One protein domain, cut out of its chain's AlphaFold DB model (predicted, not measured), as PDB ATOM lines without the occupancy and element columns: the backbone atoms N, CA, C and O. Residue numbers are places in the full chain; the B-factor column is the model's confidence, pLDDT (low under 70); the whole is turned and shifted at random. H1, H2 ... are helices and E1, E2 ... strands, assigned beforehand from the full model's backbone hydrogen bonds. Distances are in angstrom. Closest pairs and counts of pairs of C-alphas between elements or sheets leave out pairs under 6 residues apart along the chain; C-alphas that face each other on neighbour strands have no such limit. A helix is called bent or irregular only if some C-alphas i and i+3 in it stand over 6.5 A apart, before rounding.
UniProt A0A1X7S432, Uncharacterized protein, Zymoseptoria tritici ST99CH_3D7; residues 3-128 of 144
ATOM      1  N   TYR A   3     134.669 114.402  87.601       93.44
ATOM      2  CA  TYR A   3     134.256 114.867  88.928       93.44
ATOM      3  C   TYR A   3     133.321 116.077  88.817       93.44
ATOM      4  O   TYR A   3     133.710 117.072  88.187       93.44
ATOM      5  N   THR A   4     132.128 115.961  89.406       96.25
ATOM      6  CA  THR A   4     131.010 116.897  89.239       96.25
ATOM      7  C   THR A   4     130.493 117.423  90.572       96.25
ATOM      8  O   THR A   4     130.421 116.692  91.561       96.25
ATOM      9  N   HIS A   5     130.064 118.683  90.557       97.62
ATOM     10  CA  HIS A   5     129.248 119.294  91.603       97.62
ATOM     11  C   HIS A   5     127.863 119.605  91.062       97.62
ATOM     12  O   HIS A   5     127.734 120.054  89.923       97.62
ATOM     13  N   TYR A   6     126.850 119.404  91.890       97.19
ATOM     14  CA  TYR A   6     125.445 119.554  91.546       97.19
ATOM     15  C   TYR A   6     124.781 120.526  92.506       97.19
ATOM     16  O   TYR A   6     125.113 120.567  93.692       97.19
ATOM     17  N   TRP A   7     123.807 121.277  92.007       97.06
ATOM     18  CA  TRP A   7     122.945 122.074  92.861       97.06
ATOM     19  C   TRP A   7     121.533 122.197  92.302       97.06
ATOM     20  O   TRP A   7     121.282 122.060  91.102       97.06
ATOM     21  N   ARG A   8     120.590 122.472  93.198       95.75
ATOM     22  CA  ARG A   8     119.196 122.751  92.864       95.75
ATOM     23  C   ARG A   8     118.671 123.862  93.756       95.75
ATOM     24  O   ARG A   8     118.769 123.764  94.974       95.75
ATOM     25  N   ILE A   9     118.086 124.885  93.143       95.38
ATOM     26  CA  ILE A   9     117.387 125.942  93.872       95.38
ATOM     27  C   ILE A   9     115.955 125.484  94.160       95.38
ATOM     28  O   ILE A   9     115.194 125.179  93.239       95.38
ATOM     29  N   SER A  10     115.603 125.430  95.442       91.06
ATOM     30  CA  SER A  10     114.306 124.954  95.944       91.06
ATOM     31  C   SER A  10     113.357 126.101  96.311       91.06
ATOM     32  O   SER A  10     112.143 125.921  96.269       91.06
ATOM     33  N   SER A  11     113.890 127.290  96.622       92.25
ATOM     34  CA  SER A  11     113.117 128.514  96.884       92.25
ATOM     35  C   SER A  11     113.753 129.697  96.156       92.25
ATOM     36  O   SER A  11     114.778 130.210  96.594       92.25
ATOM     37  N   ALA A  12     113.145 130.150  95.051       91.38
ATOM     38  CA  ALA A  12     113.642 131.304  94.289       91.38
ATOM     39  C   ALA A  12     113.710 132.571  95.148       91.38
ATOM     40  O   ALA A  12     114.676 133.321  95.089       91.38
ATOM     41  N   THR A  13     112.685 132.798  95.973       93.25
ATOM     42  CA  THR A  13     112.574 134.004  96.794       93.25
ATOM     43  C   THR A  13     113.669 134.075  97.854       93.25
ATOM     44  O   THR A  13     114.267 135.132  98.035       93.25
ATOM     45  N   ASP A  14     113.956 132.979  98.555       93.88
ATOM     46  CA  ASP A  14     115.001 132.982  99.588       93.88
ATOM     47  C   ASP A  14     116.404 132.919  98.978       93.88
ATOM     48  O   ASP A  14     117.341 133.535  99.492       93.88
ATOM     49  N   TRP A  15     116.530 132.262  97.824       95.44
ATOM     50  CA  TRP A  15     117.747 132.293  97.025       95.44
ATOM     51  C   TRP A  15     118.105 133.714  96.581       95.44
ATOM     52  O   TRP A  15     119.219 134.181  96.816       95.44
ATOM     53  N   GLN A  16     117.134 134.452  96.043       95.12
ATOM     54  CA  GLN A  16     117.335 135.825  95.593       95.12
ATOM     55  C   GLN A  16     117.723 136.767  96.745       95.12
ATOM     56  O   GLN A  16     118.567 137.640  96.556       95.12
ATOM     57  N   LYS A  17     117.182 136.568  97.959       95.75
ATOM     58  CA  LYS A  17     117.596 137.328  99.160       95.75
ATOM     59  C   LYS A  17     119.053 137.076  99.550       95.75
ATOM     60  O   LYS A  17     119.696 137.965 100.099       95.75
ATOM     61  N   THR A  18     119.555 135.871  99.290       96.06
ATOM     62  CA  THR A  18     120.928 135.462  99.620       96.06
ATOM     63  C   THR A  18     121.952 136.019  98.631       96.06
ATOM     64  O   THR A  18     123.111 136.256  98.983       96.06
ATOM     65  N   TRP A  19     121.520 136.252  97.393       97.56
ATOM     66  CA  TRP A  19     122.391 136.586  96.275       97.56
ATOM     67  C   TRP A  19     123.354 137.759  96.522       97.56
ATOM     68  O   TRP A  19     124.546 137.583  96.265       97.56
ATOM     69  N   PRO A  20     122.930 138.918  97.075       98.19
ATOM     70  CA  PRO A  20     123.841 140.045  97.267       98.19
ATOM     71  C   PRO A  20     125.036 139.709  98.167       98.19
ATOM     72  O   PRO A  20     126.162 140.096  97.860       98.19
ATOM     73  N   GLN A  21     124.808 138.953  99.248       98.56
ATOM     74  CA  GLN A  21     125.885 138.525 100.139       98.56
ATOM     75  C   GLN A  21     126.775 137.480  99.464       98.56
ATOM     76  O   GLN A  21     127.997 137.577  99.540       98.56
ATOM     77  N   LEU A  22     126.181 136.525  98.742       98.56
ATOM     78  CA  LEU A  22     126.947 135.507  98.026       98.56
ATOM     79  C   LEU A  22     127.877 136.116  96.967       98.56
ATOM     80  O   LEU A  22     128.993 135.635  96.802       98.56
ATOM     81  N   VAL A  23     127.461 137.181  96.277       98.56
ATOM     82  CA  VAL A  23     128.306 137.897  95.305       98.56
ATOM     83  C   VAL A  23     129.524 138.529  95.983       98.56
ATOM     84  O   VAL A  23     130.625 138.451  95.440       98.56
ATOM     85  N   LEU A  24     129.354 139.142  97.159       98.56
ATOM     86  CA  LEU A  24     130.471 139.700  97.932       98.56
ATOM     87  C   LEU A  24     131.423 138.594  98.397       98.56
ATOM     88  O   LEU A  24     132.632 138.683  98.186       98.56
ATOM     89  N   ASP A  25     130.865 137.520  98.947       98.75
ATOM     90  CA  ASP A  25     131.632 136.394  99.470       98.75
ATOM     91  C   ASP A  25     132.364 135.633  98.355       98.75
ATOM     92  O   ASP A  25     133.502 135.204  98.536       98.75
ATOM     93  N   ALA A  26     131.768 135.527  97.164       98.62
ATOM     94  CA  ALA A  26     132.407 134.933  95.994       98.62
ATOM     95  C   ALA A  26     133.654 135.714  95.558       98.62
ATOM     96  O   ALA A  26     134.639 135.098  95.158       98.62
ATOM     97  N   ARG A  27     133.654 137.050  95.668       98.50
ATOM     98  CA  ARG A  27     134.854 137.859  95.382       98.50
ATOM     99  C   ARG A  27     135.975 137.564  96.373       98.50
ATOM    100  O   ARG A  27     137.103 137.368  95.937       98.50
ATOM    101  N   LEU A  28     135.652 137.472  97.665       98.62
ATOM    102  CA  LEU A  28     136.622 137.122  98.709       98.62
ATOM    103  C   LEU A  28     137.198 135.718  98.494       98.62
ATOM    104  O   LEU A  28     138.403 135.520  98.606       98.62
ATOM    105  N   ILE A  29     136.352 134.751  98.125       98.75
ATOM    106  CA  ILE A  29     136.778 133.386  97.786       98.75
ATOM    107  C   ILE A  29     137.731 133.389  96.591       98.75
ATOM    108  O   ILE A  29     138.748 132.704  96.628       98.75
ATOM    109  N   ILE A  30     137.406 134.132  95.532       97.75
ATOM    110  CA  ILE A  30     138.244 134.210  94.328       97.75
ATOM    111  C   ILE A  30     139.603 134.831  94.651       97.75
ATOM    112  O   ILE A  30     140.624 134.291  94.233       97.75
ATOM    113  N   GLU A  31     139.613 135.926  95.411       97.94
ATOM    114  CA  GLU A  31     140.840 136.600  95.839       97.94
ATOM    115  C   GLU A  31     141.709 135.682  96.709       97.94
ATOM    116  O   GLU A  31     142.897 135.528  96.441       97.94
ATOM    117  N   ALA A  32     141.118 135.011  97.700       98.12
ATOM    118  CA  ALA A  32     141.851 134.139  98.613       98.12
ATOM    119  C   ALA A  32     142.305 132.816  97.971       98.12
ATOM    120  O   ALA A  32     143.319 132.252  98.377       98.12
ATOM    121  N   ALA A  33     141.571 132.306  96.976       97.25
ATOM    122  CA  ALA A  33     141.968 131.104  96.249       97.25
ATOM    123  C   ALA A  33     143.204 131.330  95.368       97.25
ATOM    124  O   ALA A  33     143.941 130.374  95.133       97.25
ATOM    125  N   ASP A  34     143.397 132.556  94.864       95.44
ATOM    126  CA  ASP A  34     144.526 132.967  94.017       95.44
ATOM    127  C   ASP A  34     144.827 131.976  92.872       95.44
ATOM    128  O   ASP A  34     145.962 131.568  92.611       95.44
ATOM    129  N   VAL A  35     143.768 131.529  92.186       93.50
ATOM    130  CA  VAL A  35     143.872 130.653  91.011       93.50
ATOM    131  C   VAL A  35     143.486 131.402  89.736       93.50
ATOM    132  O   VAL A  35     142.575 132.228  89.761       93.50
ATOM    133  N   PRO A  36     144.107 131.094  88.583       91.38
ATOM    134  CA  PRO A  36     143.709 131.694  87.316       91.38
ATOM    135  C   PRO A  36     142.266 131.333  86.940       91.38
ATOM    136  O   PRO A  36     141.924 130.151  86.835       91.38
ATOM    137  N   LEU A  37     141.450 132.353  86.668       92.62
ATOM    138  CA  LEU A  37     140.060 132.214  86.232       92.62
ATOM    139  C   LEU A  37     139.812 132.935  84.902       92.62
ATOM    140  O   LEU A  37     140.513 133.879  84.541       92.62
ATOM    141  N   THR A  38     138.790 132.488  84.183       91.19
ATOM    142  CA  THR A  38     138.222 133.150  82.999       91.19
ATOM    143  C   THR A  38     136.701 133.113  83.079       91.19
ATOM    144  O   THR A  38     136.141 132.503  83.989       91.19
ATOM    145  N   LYS A  39     136.001 133.729  82.124       84.94
ATOM    146  CA  LYS A  39     134.550 133.552  81.994       84.94
ATOM    147  C   LYS A  39     134.200 132.192  81.393       84.94
ATOM    148  O   LYS A  39     133.380 131.458  81.936       84.94
ATOM    149  N   TYR A  40     134.824 131.838  80.267       79.88
ATOM    150  CA  TYR A  40     134.557 130.587  79.556       79.88
ATOM    151  C   TYR A  40     135.825 129.975  78.944       79.88
ATOM    152  O   TYR A  40     136.804 130.665  78.646       79.88
ATOM    153  N   GLY A  41     135.812 128.649  78.773       64.38
ATOM    154  CA  GLY A  41     136.832 127.913  78.025       64.38
ATOM    155  C   GLY A  41     136.440 127.792  76.553       64.38
ATOM    156  O   GLY A  41     135.307 127.420  76.244       64.38
ATOM    157  N   THR A  42     137.357 128.086  75.629       63.34
ATOM    158  CA  THR A  42     137.148 127.904  74.184       63.34
ATOM    159  C   THR A  42     138.110 126.857  73.620       63.34
ATOM    160  O   THR A  42     139.149 126.555  74.204       63.34
ATOM    161  N   LYS A  43     137.805 126.313  72.430       56.09
ATOM    162  CA  LYS A  43     138.731 125.416  71.706       56.09
ATOM    163  C   LYS A  43     140.059 126.100  71.340       56.09
ATOM    164  O   LYS A  43     141.043 125.407  71.105       56.09
ATOM    165  N   SER A  44     140.069 127.432  71.267       54.97
ATOM    166  CA  SER A  44     141.231 128.269  70.952       54.97
ATOM    167  C   SER A  44     141.929 128.845  72.191       54.97
ATOM    168  O   SER A  44     142.969 129.484  72.039       54.97
ATOM    169  N   GLY A  45     141.413 128.618  73.407       55.78
ATOM    170  CA  GLY A  45     142.030 129.067  74.654       55.78
ATOM    171  C   GLY A  45     141.061 129.752  75.623       55.78
ATOM    172  O   GLY A  45     140.026 129.202  75.987       55.78
ATOM    173  N   ARG A  46     141.468 130.929  76.114       61.94
ATOM    174  CA  ARG A  46     140.821 131.694  77.193       61.94
ATOM    175  C   ARG A  46     140.131 132.917  76.615       61.94
ATOM    176  O   ARG A  46     140.754 133.607  75.812       61.94
ATOM    177  N   GLU A  47     138.921 133.232  77.059       71.12
ATOM    178  CA  GLU A  47     138.303 134.506  76.697       71.12
ATOM    179  C   GLU A  47     137.341 134.988  77.796       71.12
ATOM    180  O   GLU A  47     136.620 134.198  78.411       71.12
ATOM    181  N   GLY A  48     137.383 136.296  78.059       81.75
ATOM    182  CA  GLY A  48     136.556 136.985  79.050       81.75
ATOM    183  C   GLY A  48     137.064 136.907  80.494       81.75
ATOM    184  O   GLY A  48     137.523 135.863  80.959       81.75
ATOM    185  N   GLU A  49     136.920 138.021  81.209       87.94
ATOM    186  CA  GLU A  49     137.062 138.095  82.669       87.94
ATOM    187  C   GLU A  49     135.880 137.388  83.355       87.94
ATOM    188  O   GLU A  49     134.751 137.517  82.864       87.94
ATOM    189  N   PRO A  50     136.097 136.671  84.475       93.06
ATOM    190  CA  PRO A  50     135.012 136.100  85.269       93.06
ATOM    191  C   PRO A  50     133.940 137.145  85.584       93.06
ATOM    192  O   PRO A  50     134.243 138.274  85.978       93.06
ATOM    193  N   GLU A  51     132.676 136.768  85.444       95.31
ATOM    194  CA  GLU A  51     131.573 137.627  85.845       95.31
ATOM    195  C   GLU A  51     131.156 137.272  87.264       95.31
ATOM    196  O   GLU A  51     130.724 136.156  87.528       95.31
ATOM    197  N   ILE A  52     131.283 138.238  88.166       97.31
ATOM    198  CA  ILE A  52     130.772 138.165  89.531       97.31
ATOM    199  C   ILE A  52     129.910 139.408  89.680       97.31
ATOM    200  O   ILE A  52     130.443 140.512  89.800       97.31
ATOM    201  N   SER A  53     128.600 139.265  89.536       96.31
ATOM    202  CA  SER A  53     127.670 140.387  89.423       96.31
ATOM    203  C   SER A  53     126.337 140.068  90.096       96.31
ATOM    204  O   SER A  53     126.088 138.958  90.560       96.31
ATOM    205  N   ASP A  54     125.463 141.066  90.133       94.69
ATOM    206  CA  ASP A  54     124.061 140.896  90.492       94.69
ATOM    207  C   ASP A  54     123.301 139.997  89.506       94.69
ATOM    208  O   ASP A  54     122.264 139.473  89.886       94.69
ATOM    209  N   GLN A  55     123.817 139.768  88.294       94.69
ATOM    210  CA  GLN A  55     123.187 138.934  87.268       94.69
ATOM    211  C   GLN A  55     123.669 137.481  87.303       94.69
ATOM    212  O   GLN A  55     122.871 136.570  87.095       94.69
ATOM    213  N   ALA A  56     124.958 137.242  87.561       95.44
ATOM    214  CA  ALA A  56     125.521 135.895  87.583       95.44
ATOM    215  C   ALA A  56     126.861 135.810  88.328       95.44
ATOM    216  O   ALA A  56     127.640 136.763  88.399       95.44
ATOM    217  N   ILE A  57     127.155 134.606  88.814       97.44
ATOM    218  CA  ILE A  57     128.513 134.126  89.064       97.44
ATOM    219  C   ILE A  57     128.836 133.177  87.911       97.44
ATOM    220  O   ILE A  57     128.354 132.045  87.875       97.44
ATOM    221  N   TYR A  58     129.622 133.657  86.951       95.50
ATOM    222  CA  TYR A  58     130.012 132.929  85.751       95.50
ATOM    223  C   TYR A  58     131.534 132.936  85.623       95.50
ATOM    224  O   TYR A  58     132.154 133.943  85.273       95.50
ATOM    225  N   LEU A  59     132.129 131.777  85.891       95.19
ATOM    226  CA  LEU A  59     133.566 131.571  85.825       95.19
ATOM    227  C   LEU A  59     133.929 130.196  85.264       95.19
ATOM    228  O   LEU A  59     133.149 129.246  85.275       95.19
ATOM    229  N   ASN A  60     135.161 130.076  84.815       93.31
ATOM    230  CA  ASN A  60     135.842 128.844  84.471       93.31
ATOM    231  C   ASN A  60     137.304 128.983  84.931       93.31
ATOM    232  O   ASN A  60     137.730 130.067  85.334       93.31
ATOM    233  N   GLY A  61     138.076 127.904  84.910       87.25
ATOM    234  CA  GLY A  61     139.516 127.996  85.147       87.25
ATOM    235  C   GLY A  61     140.301 128.311  83.870       87.25
ATOM    236  O   GLY A  61     139.775 128.821  82.883       87.25
ATOM    237  N   ASP A  62     141.583 127.949  83.863       79.56
ATOM    238  CA  ASP A  62     142.486 128.143  82.726       79.56
ATOM    239  C   ASP A  62     142.135 127.306  81.469       79.56
ATOM    240  O   ASP A  62     141.141 126.587  81.416       79.56
ATOM    241  N   TYR A  63     142.999 127.344  80.444       65.69
ATOM    242  CA  TYR A  63     142.817 126.642  79.161       65.69
ATOM    243  C   TYR A  63     142.649 125.115  79.258       65.69
ATOM    244  O   TYR A  63     142.259 124.480  78.276       65.69
ATOM    245  N   LYS A  64     142.973 124.495  80.398       72.12
ATOM    246  CA  LYS A  64     142.750 123.064  80.625       72.12
ATOM    247  C   LYS A  64     141.426 122.799  81.315       72.12
ATOM    248  O   LYS A  64     141.128 121.628  81.533       72.12
ATOM    249  N   SER A  65     140.668 123.818  81.690       75.56
ATOM    250  CA  SER A  65     139.435 123.681  82.460       75.56
ATOM    251  C   SER A  65     138.324 123.007  81.675       75.56
ATOM    252  O   SER A  65     138.423 122.825  80.463       75.56
ATOM    253  N   HIS A  66     137.344 122.469  82.397       84.75
ATOM    254  CA  HIS A  66     136.488 121.423  81.851       84.75
ATOM    255  C   HIS A  66     135.102 121.950  81.476       84.75
ATOM    256  O   HIS A  66     134.770 121.970  80.295       84.75
ATOM    257  N   GLU A  67     134.331 122.437  82.443       91.06
ATOM    258  CA  GLU A  67     133.041 123.092  82.208       91.06
ATOM    259  C   GLU A  67     133.001 124.440  82.933       91.06
ATOM    260  O   GLU A  67     133.609 124.606  83.992       91.06
ATOM    261  N   SER A  68     132.294 125.418  82.367       92.62
ATOM    262  CA  SER A  68     132.081 126.685  83.061       92.62
ATOM    263  C   SER A  68     131.084 126.507  84.202       92.62
ATOM    264  O   SER A  68     130.076 125.818  84.056       92.62
ATOM    265  N   PHE A  69     131.363 127.144  85.329       95.62
ATOM    266  CA  PHE A  69     130.446 127.277  86.446       95.62
ATOM    267  C   PHE A  69     129.556 128.498  86.224       95.62
ATOM    268  O   PHE A  69     130.065 129.589  85.969       95.62
ATOM    269  N   ILE A  70     128.239 128.302  86.305       95.38
ATOM    270  CA  ILE A  70     127.239 129.360  86.154       95.38
ATOM    271  C   ILE A  70     126.224 129.218  87.281       95.38
ATOM    272  O   ILE A  70     125.550 128.194  87.388       95.38
ATOM    273  N   LEU A  71     126.103 130.256  88.096       95.81
ATOM    274  CA  LEU A  71     125.099 130.374  89.139       95.81
ATOM    275  C   LEU A  71     124.377 131.715  88.968       95.81
ATOM    276  O   LEU A  71     125.019 132.727  88.700       95.81
ATOM    277  N   GLU A  72     123.053 131.715  89.092       95.19
ATOM    278  CA  GLU A  72     122.193 132.858  88.755       95.19
ATOM    279  C   GLU A  72     121.168 133.101  89.880       95.19
ATOM    280  O   GLU A  72     120.716 132.133  90.503       95.19
ATOM    281  N   PRO A  73     120.757 134.354  90.143       93.19
ATOM    282  CA  PRO A  73     119.758 134.685  91.166       93.19
ATOM    283  C   PRO A  73     118.333 134.287  90.771       93.19
ATOM    284  O   PRO A  73     117.516 133.962  91.631       93.19
ATOM    285  N   GLU A  74     118.020 134.313  89.475       87.12
ATOM    286  CA  GLU A  74     116.666 134.129  88.942       87.12
ATOM    287  C   GLU A  74     116.489 132.736  88.316       87.12
ATOM    288  O   GLU A  74     116.003 132.579  87.197       87.12
ATOM    289  N   THR A  75     116.883 131.687  89.046       82.12
ATOM    290  CA  THR A  75     116.735 130.294  88.599       82.12
ATOM    291  C   THR A  75     116.123 129.396  89.668       82.12
ATOM    292  O   THR A  75     116.327 129.575  90.863       82.12
ATOM    293  N   THR A  76     115.365 128.393  89.226       70.88
ATOM    294  CA  THR A  76     114.778 127.329  90.067       70.88
ATOM    295  C   THR A  76     115.177 125.936  89.592       70.88
ATOM    296  O   THR A  76     114.546 124.929  89.926       70.88
ATOM    297  N   LYS A  77     116.203 125.857  88.740       82.81
ATOM    298  CA  LYS A  77     116.549 124.628  88.031       82.81
ATOM    299  C   LYS A  77     117.695 123.896  88.714       82.81
ATOM    300  O   LYS A  77     118.530 124.477  89.400       82.81
ATOM    301  N   PHE A  78     117.706 122.588  88.497       93.50
ATOM    302  CA  PHE A  78     118.891 121.774  88.709       93.50
ATOM    303  C   PHE A  78     119.979 122.199  87.718       93.50
ATOM    304  O   PHE A  78     119.688 122.398  86.536       93.50
ATOM    305  N   SER A  79     121.212 122.309  88.197       95.81
ATOM    306  CA  SER A  79     122.391 122.555  87.375       95.81
ATOM    307  C   SER A  79     123.604 121.844  87.978       95.81
ATOM    308  O   SER A  79     123.548 121.303  89.087       95.81
ATOM    309  N   PHE A  80     124.683 121.775  87.209       96.25
ATOM    310  CA  PHE A  80     125.906 121.096  87.604       96.25
ATOM    311  C   PHE A  80     127.122 121.702  86.907       96.25
ATOM    312  O   PHE A  80     127.000 122.375  85.885       96.25
ATOM    313  N   CYS A  81     128.305 121.433  87.449       95.81
ATOM    314  CA  CYS A  81     129.573 121.794  86.833       95.81
ATOM    315  C   CYS A  81     130.594 120.687  87.072       95.81
ATOM    316  O   CYS A  81     130.894 120.327  88.215       95.81
ATOM    317  N   LYS A  82     131.145 120.143  85.987       94.81
ATOM    318  CA  LYS A  82     132.276 119.224  86.055       94.81
ATOM    319  C   LYS A  82     133.576 120.007  86.062       94.81
ATOM    320  O   LYS A  82     133.966 120.593  85.055       94.81
ATOM    321  N   THR A  83     134.303 119.931  87.166       94.44
ATOM    322  CA  THR A  83     135.617 120.575  87.301       94.44
ATOM    323  C   THR A  83     136.756 119.618  86.981       94.44
ATOM    324  O   THR A  83     137.871 120.048  86.689       94.44
ATOM    325  N   ALA A  84     136.499 118.303  87.040       93.75
ATOM    326  CA  ALA A  84     137.518 117.263  86.898       93.75
ATOM    327  C   ALA A  84     138.719 117.444  87.858       93.75
ATOM    328  O   ALA A  84     139.844 117.092  87.501       93.75
ATOM    329  N   ARG A  85     138.476 117.990  89.065       93.50
ATOM    330  CA  ARG A  85     139.481 118.288  90.114       93.50
ATOM    331  C   ARG A  85     140.585 119.249  89.655       93.50
ATOM    332  O   ARG A  85     141.724 119.174  90.114       93.50
ATOM    333  N   LYS A  86     140.281 120.116  88.690       93.50
ATOM    334  CA  LYS A  86     141.223 121.128  88.189       93.50
ATOM    335  C   LYS A  86     141.334 122.292  89.168       93.50
ATOM    336  O   LYS A  86     140.537 122.403  90.084       93.50
ATOM    337  N   GLN A  87     142.317 123.167  88.969       93.50
ATOM    338  CA  GLN A  87     142.689 124.186  89.960       93.50
ATOM    339  C   GLN A  87     141.522 125.081  90.412       93.50
ATOM    340  O   GLN A  87     141.393 125.331  91.602       93.50
ATOM    341  N   TYR A  88     140.632 125.488  89.501       95.19
ATOM    342  CA  TYR A  88     139.452 126.303  89.834       95.19
ATOM    343  C   TYR A  88     138.366 125.568  90.638       95.19
ATOM    344  O   TYR A  88     137.409 126.194  91.089       95.19
ATOM    345  N   ASP A  89     138.501 124.256  90.851       97.31
ATOM    346  CA  ASP A  89     137.573 123.468  91.660       97.31
ATOM    347  C   ASP A  89     137.433 124.014  93.082       97.31
ATOM    348  O   ASP A  89     136.328 124.019  93.623       97.31
ATOM    349  N   ILE A  90     138.523 124.532  93.664       98.06
ATOM    350  CA  ILE A  90     138.490 125.151  94.993       98.06
ATOM    351  C   ILE A  90     137.550 126.361  95.026       98.06
ATOM    352  O   ILE A  90     136.833 126.541  96.005       98.06
ATOM    353  N   VAL A  91     137.490 127.144  93.947       98.31
ATOM    354  CA  VAL A  91     136.597 128.305  93.833       98.31
ATOM    355  C   VAL A  91     135.150 127.833  93.715       98.31
ATOM    356  O   VAL A  91     134.299 128.275  94.482       98.31
ATOM    357  N   VAL A  92     134.875 126.885  92.813       98.25
ATOM    358  CA  VAL A  92     133.520 126.348  92.592       98.25
ATOM    359  C   VAL A  92     132.954 125.720  93.867       98.25
ATOM    360  O   VAL A  92     131.857 126.069  94.301       98.25
ATOM    361  N   SER A  93     133.710 124.819  94.495       98.44
ATOM    362  CA  SER A  93     133.275 124.122  95.709       98.44
ATOM    363  C   SER A  93     133.137 125.064  96.910       98.44
ATOM    364  O   SER A  93     132.182 124.925  97.673       98.44
ATOM    365  N   SER A  94     134.002 126.075  97.050       98.75
ATOM    366  CA  SER A  94     133.876 127.086  98.113       98.75
ATOM    367  C   SER A  94     132.653 127.982  97.925       98.75
ATOM    368  O   SER A  94     131.946 128.243  98.896       98.75
ATOM    369  N   ILE A  95     132.352 128.408  96.691       98.75
ATOM    370  CA  ILE A  95     131.146 129.203  96.398       98.75
ATOM    371  C   ILE A  95     129.885 128.388  96.692       98.75
ATOM    372  O   ILE A  95     128.962 128.906  97.316       98.75
ATOM    373  N   LEU A  96     129.842 127.109  96.304       98.44
ATOM    374  CA  LEU A  96     128.701 126.236  96.598       98.44
ATOM    375  C   LEU A  96     128.550 125.951  98.100       98.44
ATOM    376  O   LEU A  96     127.430 125.967  98.614       98.44
ATOM    377  N   LEU A  97     129.658 125.740  98.820       98.38
ATOM    378  CA  LEU A  97     129.648 125.606 100.279       98.38
ATOM    379  C   LEU A  97     129.080 126.873 100.926       98.38
ATOM    380  O   LEU A  97     128.144 126.788 101.723       98.38
ATOM    381  N   ARG A  98     129.577 128.045 100.524       98.44
ATOM    382  CA  ARG A  98     129.116 129.325 101.059       98.44
ATOM    383  C   ARG A  98     127.648 129.588 100.736       98.44
ATOM    384  O   ARG A  98     126.889 129.989 101.614       98.44
ATOM    385  N   ALA A  99     127.226 129.281  99.511       97.44
ATOM    386  CA  ALA A  99     125.831 129.359  99.099       97.44
ATOM    387  C   ALA A  99     124.924 128.512 100.005       97.44
ATOM    388  O   ALA A  99     123.881 128.999 100.434       97.44
ATOM    389  N   SER A 100     125.331 127.284 100.350       96.81
ATOM    390  CA  SER A 100     124.556 126.429 101.262       96.81
ATOM    391  C   SER A 100     124.473 126.977 102.692       96.81
ATOM    392  O   SER A 100     123.424 126.867 103.320       96.81
ATOM    393  N   GLN A 101     125.538 127.614 103.196       96.56
ATOM    394  CA  GLN A 101     125.539 128.216 104.533       96.56
ATOM    395  C   GLN A 101     124.595 129.415 104.611       96.56
ATOM    396  O   GLN A 101     123.848 129.549 105.578       96.56
ATOM    397  N   LEU A 102     124.608 130.265 103.582       96.75
ATOM    398  CA  LEU A 102     123.793 131.475 103.548       96.75
ATOM    399  C   LEU A 102     122.316 131.180 103.254       96.75
ATOM    400  O   LEU A 102     121.432 131.752 103.885       96.75
ATOM    401  N   ALA A 103     122.046 130.300 102.286       94.38
ATOM    402  CA  ALA A 103     120.697 130.079 101.767       94.38
ATOM    403  C   ALA A 103     119.949 128.934 102.475       94.38
ATOM    404  O   ALA A 103     118.749 128.746 102.247       94.38
ATOM    405  N   GLY A 104     120.634 128.148 103.314       91.81
ATOM    406  CA  GLY A 104     120.054 126.997 104.002       91.81
ATOM    407  C   GLY A 104     119.340 126.059 103.026       91.81
ATOM    408  O   GLY A 104     119.899 125.646 102.015       91.81
ATOM    409  N   THR A 105     118.066 125.759 103.288       92.50
ATOM    410  CA  THR A 105     117.257 124.851 102.457       92.50
ATOM    411  C   THR A 105     116.819 125.436 101.109       92.50
ATOM    412  O   THR A 105     116.193 124.728 100.319       92.50
ATOM    413  N   ALA A 106     117.102 126.713 100.820       94.12
ATOM    414  CA  ALA A 106     116.772 127.311  99.525       94.12
ATOM    415  C   ALA A 106     117.659 126.785  98.386       94.12
ATOM    416  O   ALA A 106     117.252 126.862  97.225       94.12
ATOM    417  N   ILE A 107     118.814 126.194  98.711       95.31
ATOM    418  CA  ILE A 107     119.691 125.473  97.786       95.31
ATOM    419  C   ILE A 107     120.019 124.086  98.343       95.31
ATOM    420  O   ILE A 107     120.288 123.914  99.526       95.31
ATOM    421  N   SER A 108     120.027 123.083  97.477       95.56
ATOM    422  CA  SER A 108     120.590 121.764  97.772       95.56
ATOM    423  C   SER A 108     121.849 121.585  96.942       95.56
ATOM    424  O   SER A 108     121.793 121.800  95.734       95.56
ATOM    425  N   VAL A 109     122.963 121.210  97.570       97.12
ATOM    426  CA  VAL A 109     124.266 120.995  96.919       97.12
ATOM    427  C   VAL A 109     124.692 119.549  97.139       97.12
ATOM    428  O   VAL A 109     124.574 119.051  98.255       97.12
ATOM    429  N   SER A 110     125.217 118.891  96.109       96.50
ATOM    430  CA  SER A 110     125.837 117.563  96.207       96.50
ATOM    431  C   SER A 110     127.038 117.436  95.264       96.50
ATOM    432  O   SER A 110     127.314 118.327  94.457       96.50
ATOM    433  N   SER A 111     127.809 116.354  95.385       96.50
ATOM    434  CA  SER A 111     129.052 116.154  94.633       96.50
ATOM    435  C   SER A 111     129.377 114.673  94.475       96.50
ATOM    436  O   SER A 111     129.097 113.888  95.375       96.50
ATOM    437  N   ASP A 112     130.074 114.314  93.394       94.94
ATOM    438  CA  ASP A 112     130.700 112.987  93.235       94.94
ATOM    439  C   ASP A 112     131.901 112.779  94.194       94.94
ATOM    440  O   ASP A 112     132.596 111.760  94.151       94.94
ATOM    441  N   GLY A 113     132.244 113.801  94.981       93.06
ATOM    442  CA  GLY A 113     133.401 113.844  95.868       93.06
ATOM    443  C   GLY A 113     133.096 113.479  97.300       93.06
ATOM    444  O   GLY A 113     131.988 113.611  97.803       93.06
ATOM    445  N   THR A 114     134.157 113.103  97.998       94.38
ATOM    446  CA  THR A 114     134.114 112.855  99.436       94.38
ATOM    447  C   THR A 114     134.315 114.147 100.218       94.38
ATOM    448  O   THR A 114     135.168 114.975  99.877       94.38
ATOM    449  N   TRP A 115     133.565 114.295 101.309       95.31
ATOM    450  CA  TRP A 115     133.672 115.447 102.200       95.31
ATOM    451  C   TRP A 115     135.083 115.584 102.791       95.31
ATOM    452  O   TRP A 115     135.706 116.636 102.674       95.31
ATOM    453  N   ASP A 116     135.648 114.496 103.319       94.19
ATOM    454  CA  ASP A 116     136.915 114.533 104.067       94.19
ATOM    455  C   ASP A 116     138.182 114.633 103.206       94.19
ATOM    456  O   ASP A 116     139.278 114.848 103.737       94.19
ATOM    457  N   ARG A 117     138.062 114.480 101.880       94.31
ATOM    458  CA  ARG A 117     139.200 114.554 100.949       94.31
ATOM    459  C   ARG A 117     138.978 115.572  99.843       94.31
ATOM    460  O   ARG A 117     139.772 116.500  99.735       94.31
ATOM    461  N   ASP A 118     137.941 115.398  99.025       96.12
ATOM    462  CA  ASP A 118     137.741 116.226  97.831       96.12
ATOM    463  C   ASP A 118     137.269 117.649  98.199       96.12
ATOM    464  O   ASP A 118     137.714 118.610  97.583       96.12
ATOM    465  N   TRP A 119     136.462 117.806  99.258       97.50
ATOM    466  CA  TRP A 119     135.962 119.115  99.720       97.50
ATOM    467  C   TRP A 119     136.811 119.776 100.813       97.50
ATOM    468  O   TRP A 119     136.551 120.916 101.201       97.50
ATOM    469  N   LYS A 120     137.858 119.103 101.298       97.69
ATOM    470  CA  LYS A 120     138.745 119.635 102.343       97.69
ATOM    471  C   LYS A 120     139.408 120.976 101.977       97.69
ATOM    472  O   LYS A 120     139.533 121.809 102.873       97.69
ATOM    473  N   PRO A 121     139.825 121.230 100.718       98.12
ATOM    474  CA  PRO A 121     140.329 122.545 100.319       98.12
ATOM    475  C   PRO A 121     139.289 123.658 100.485       98.12
ATOM    476  O   PRO A 121     139.609 124.691 101.062       98.12
ATOM    477  N   ALA A 122     138.039 123.421 100.071       98.25
ATOM    478  CA  ALA A 122     136.956 124.392 100.227       98.25
ATOM    479  C   ALA A 122     136.619 124.651 101.696       98.25
ATOM    480  O   ALA A 122     136.476 125.798 102.106       98.25
ATOM    481  N   GLN A 123     136.562 123.595 102.515       98.25
ATOM    482  CA  GLN A 123     136.347 123.735 103.957       98.25
ATOM    483  C   GLN A 123     137.405 124.629 104.606       98.25
ATOM    484  O   GLN A 123     137.059 125.483 105.416       98.25
ATOM    485  N   ARG A 124     138.683 124.443 104.254       98.31
ATOM    486  CA  ARG A 124     139.783 125.271 104.771       98.31
ATOM    487  C   ARG A 124     139.636 126.721 104.336       98.31
ATOM    488  O   ARG A 124     139.628 127.585 105.199       98.31
ATOM    489  N   LEU A 125     139.442 126.964 103.039       98.56
ATOM    490  CA  LEU A 125     139.332 128.319 102.498       98.56
ATOM    491  C   LEU A 125     138.146 129.082 103.107       98.56
ATOM    492  O   LEU A 125     138.297 130.208 103.569       98.56
ATOM    493  N   VAL A 126     136.972 128.449 103.181       98.50
ATOM    494  CA  VAL A 126     135.787 129.059 103.803       98.50
ATOM    495  C   VAL A 126     136.002 129.257 105.309       98.50
ATOM    496  O   VAL A 126     135.616 130.290 105.845       98.50
ATOM    497  N   LYS A 127     136.671 128.331 106.011       98.31
ATOM    498  CA  LYS A 127     136.978 128.505 107.441       98.31
ATOM    499  C   LYS A 127     137.990 129.622 107.705       98.31
ATOM    500  O   LYS A 127     137.904 130.266 108.743       98.31
ATOM    501  N   GLU A 128     138.935 129.850 106.799       98.31
ATOM    502  CA  GLU A 128     139.894 130.956 106.885       98.31
ATOM    503  C   GLU A 128     139.204 132.313 106.705       98.31
ATOM    504  O   GLU A 128     139.491 133.249 107.450       98.31
TER     505      GLU A 128
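What this domain is: This is residues 3 to 128 of the 144 residues of an uncharacterized protein of Zymoseptoria tritici ST99CH_3D7 (UniProt A0A1X7S432). Helix H2 lies in the middle, between a three-stranded sheet, E6 E1 E7, on one side and the long helix H1, running antiparallel to it, on the other, while the short helix H3 crosses H2 near its beginning. The small hairpin E4 and E5 comes in next to E6 and partly covers H2 and H1, and the hairpin E2 and E3 lies farthest out. The printed part has 126 residues, with three named helices and seven named strands in the order E1 H1 E2 E3 E4 E5 E6 H2 E7 H3; the class is mixed, and each of the three sheets is antiparallel. The whole is compact, with a radius of gyration of the C-alphas of 13.4 A and spans of 39 by 32 by 25 A.

Where its parts are: E1, residues 4 to 9, begins at C-alpha 4 (131.010, 116.897, 89.239) and is 17.0 A long. H1, residues 12 to 33, is 28.4 A long; it is irregular, C-alphas 17 and 20 being 7.1 A apart, with a kink of 51 degrees near residue 21. E2 is residues 40 to 42, E3 45 to 47, E4 57 to 59, E5 69 to 71 and E6 78 to 82. H2, residues 89 to 106, 22.6 A long, begins at C-alpha 89 (137.573, 123.468, 91.660); it is irregular, C-alphas 102 and 105 being 9.4 A apart, with a kink of 57 degrees near residue 100. E7 is residues 107 to 111, and H3, residues 120 to 128, ends at C-alpha 128 (139.894, 130.956, 106.885).

How they stand to each other: Inner strand E1 has N 7 and O 79 of E6 at 2.9 A and N 6 and O 110 of E7 at 2.8 A, within hydrogen-bond range. H2 is on this sheet, making two layers, a helix on one face of a sheet; its height over the sheet is 8.6 A, and it runs along the strands, at 22 degrees to E1 on the local plane. E6, H2 and E7 form a split strand-helix-strand unit, two strands running the same way with E1 between them, and its crossover is right-handed. H1 and H2 touch, closest at the C-alphas of Trp 15 and Ala 106, 5.7 A, at a shallow tilt of 28 degrees, opposite ways. H2 touches H3 with residues 90 to 98 alone, closest at the C-alphas of Ser 94 and Ala 122, 4.6 A; the tilt of 68 degrees is steep, only just short of about perpendicular. H1 touches H3 with residues 29 to 33 alone, about perpendicular at 87 degrees, closest at the C-alphas of Ala 33 and Leu 125, 7.3 A. The helix packing is mostly crossed, but only just. In the hairpin E4 and E5, N 57 and O 71 are 2.8 A apart; the closest C-alphas of E5 and E6, Phe 69 and Cys 81, are 5.6 A apart. In the hairpin E2 and E3, N 42 and O 45 are 2.9 A apart. In H3 every O i to N i+4 pair is within hydrogen-bond range; in H1 16 of 18 are, in H2 12 of 14.

The domain as a whole: The C-alphas farthest apart, those of Ser 44 and Thr 105, are 39.7 A apart. The printed part has no cut, and no link is long. The mean pLDDT of the printed part is 92.2; residues 41 to 46 and residue 63 are under 70.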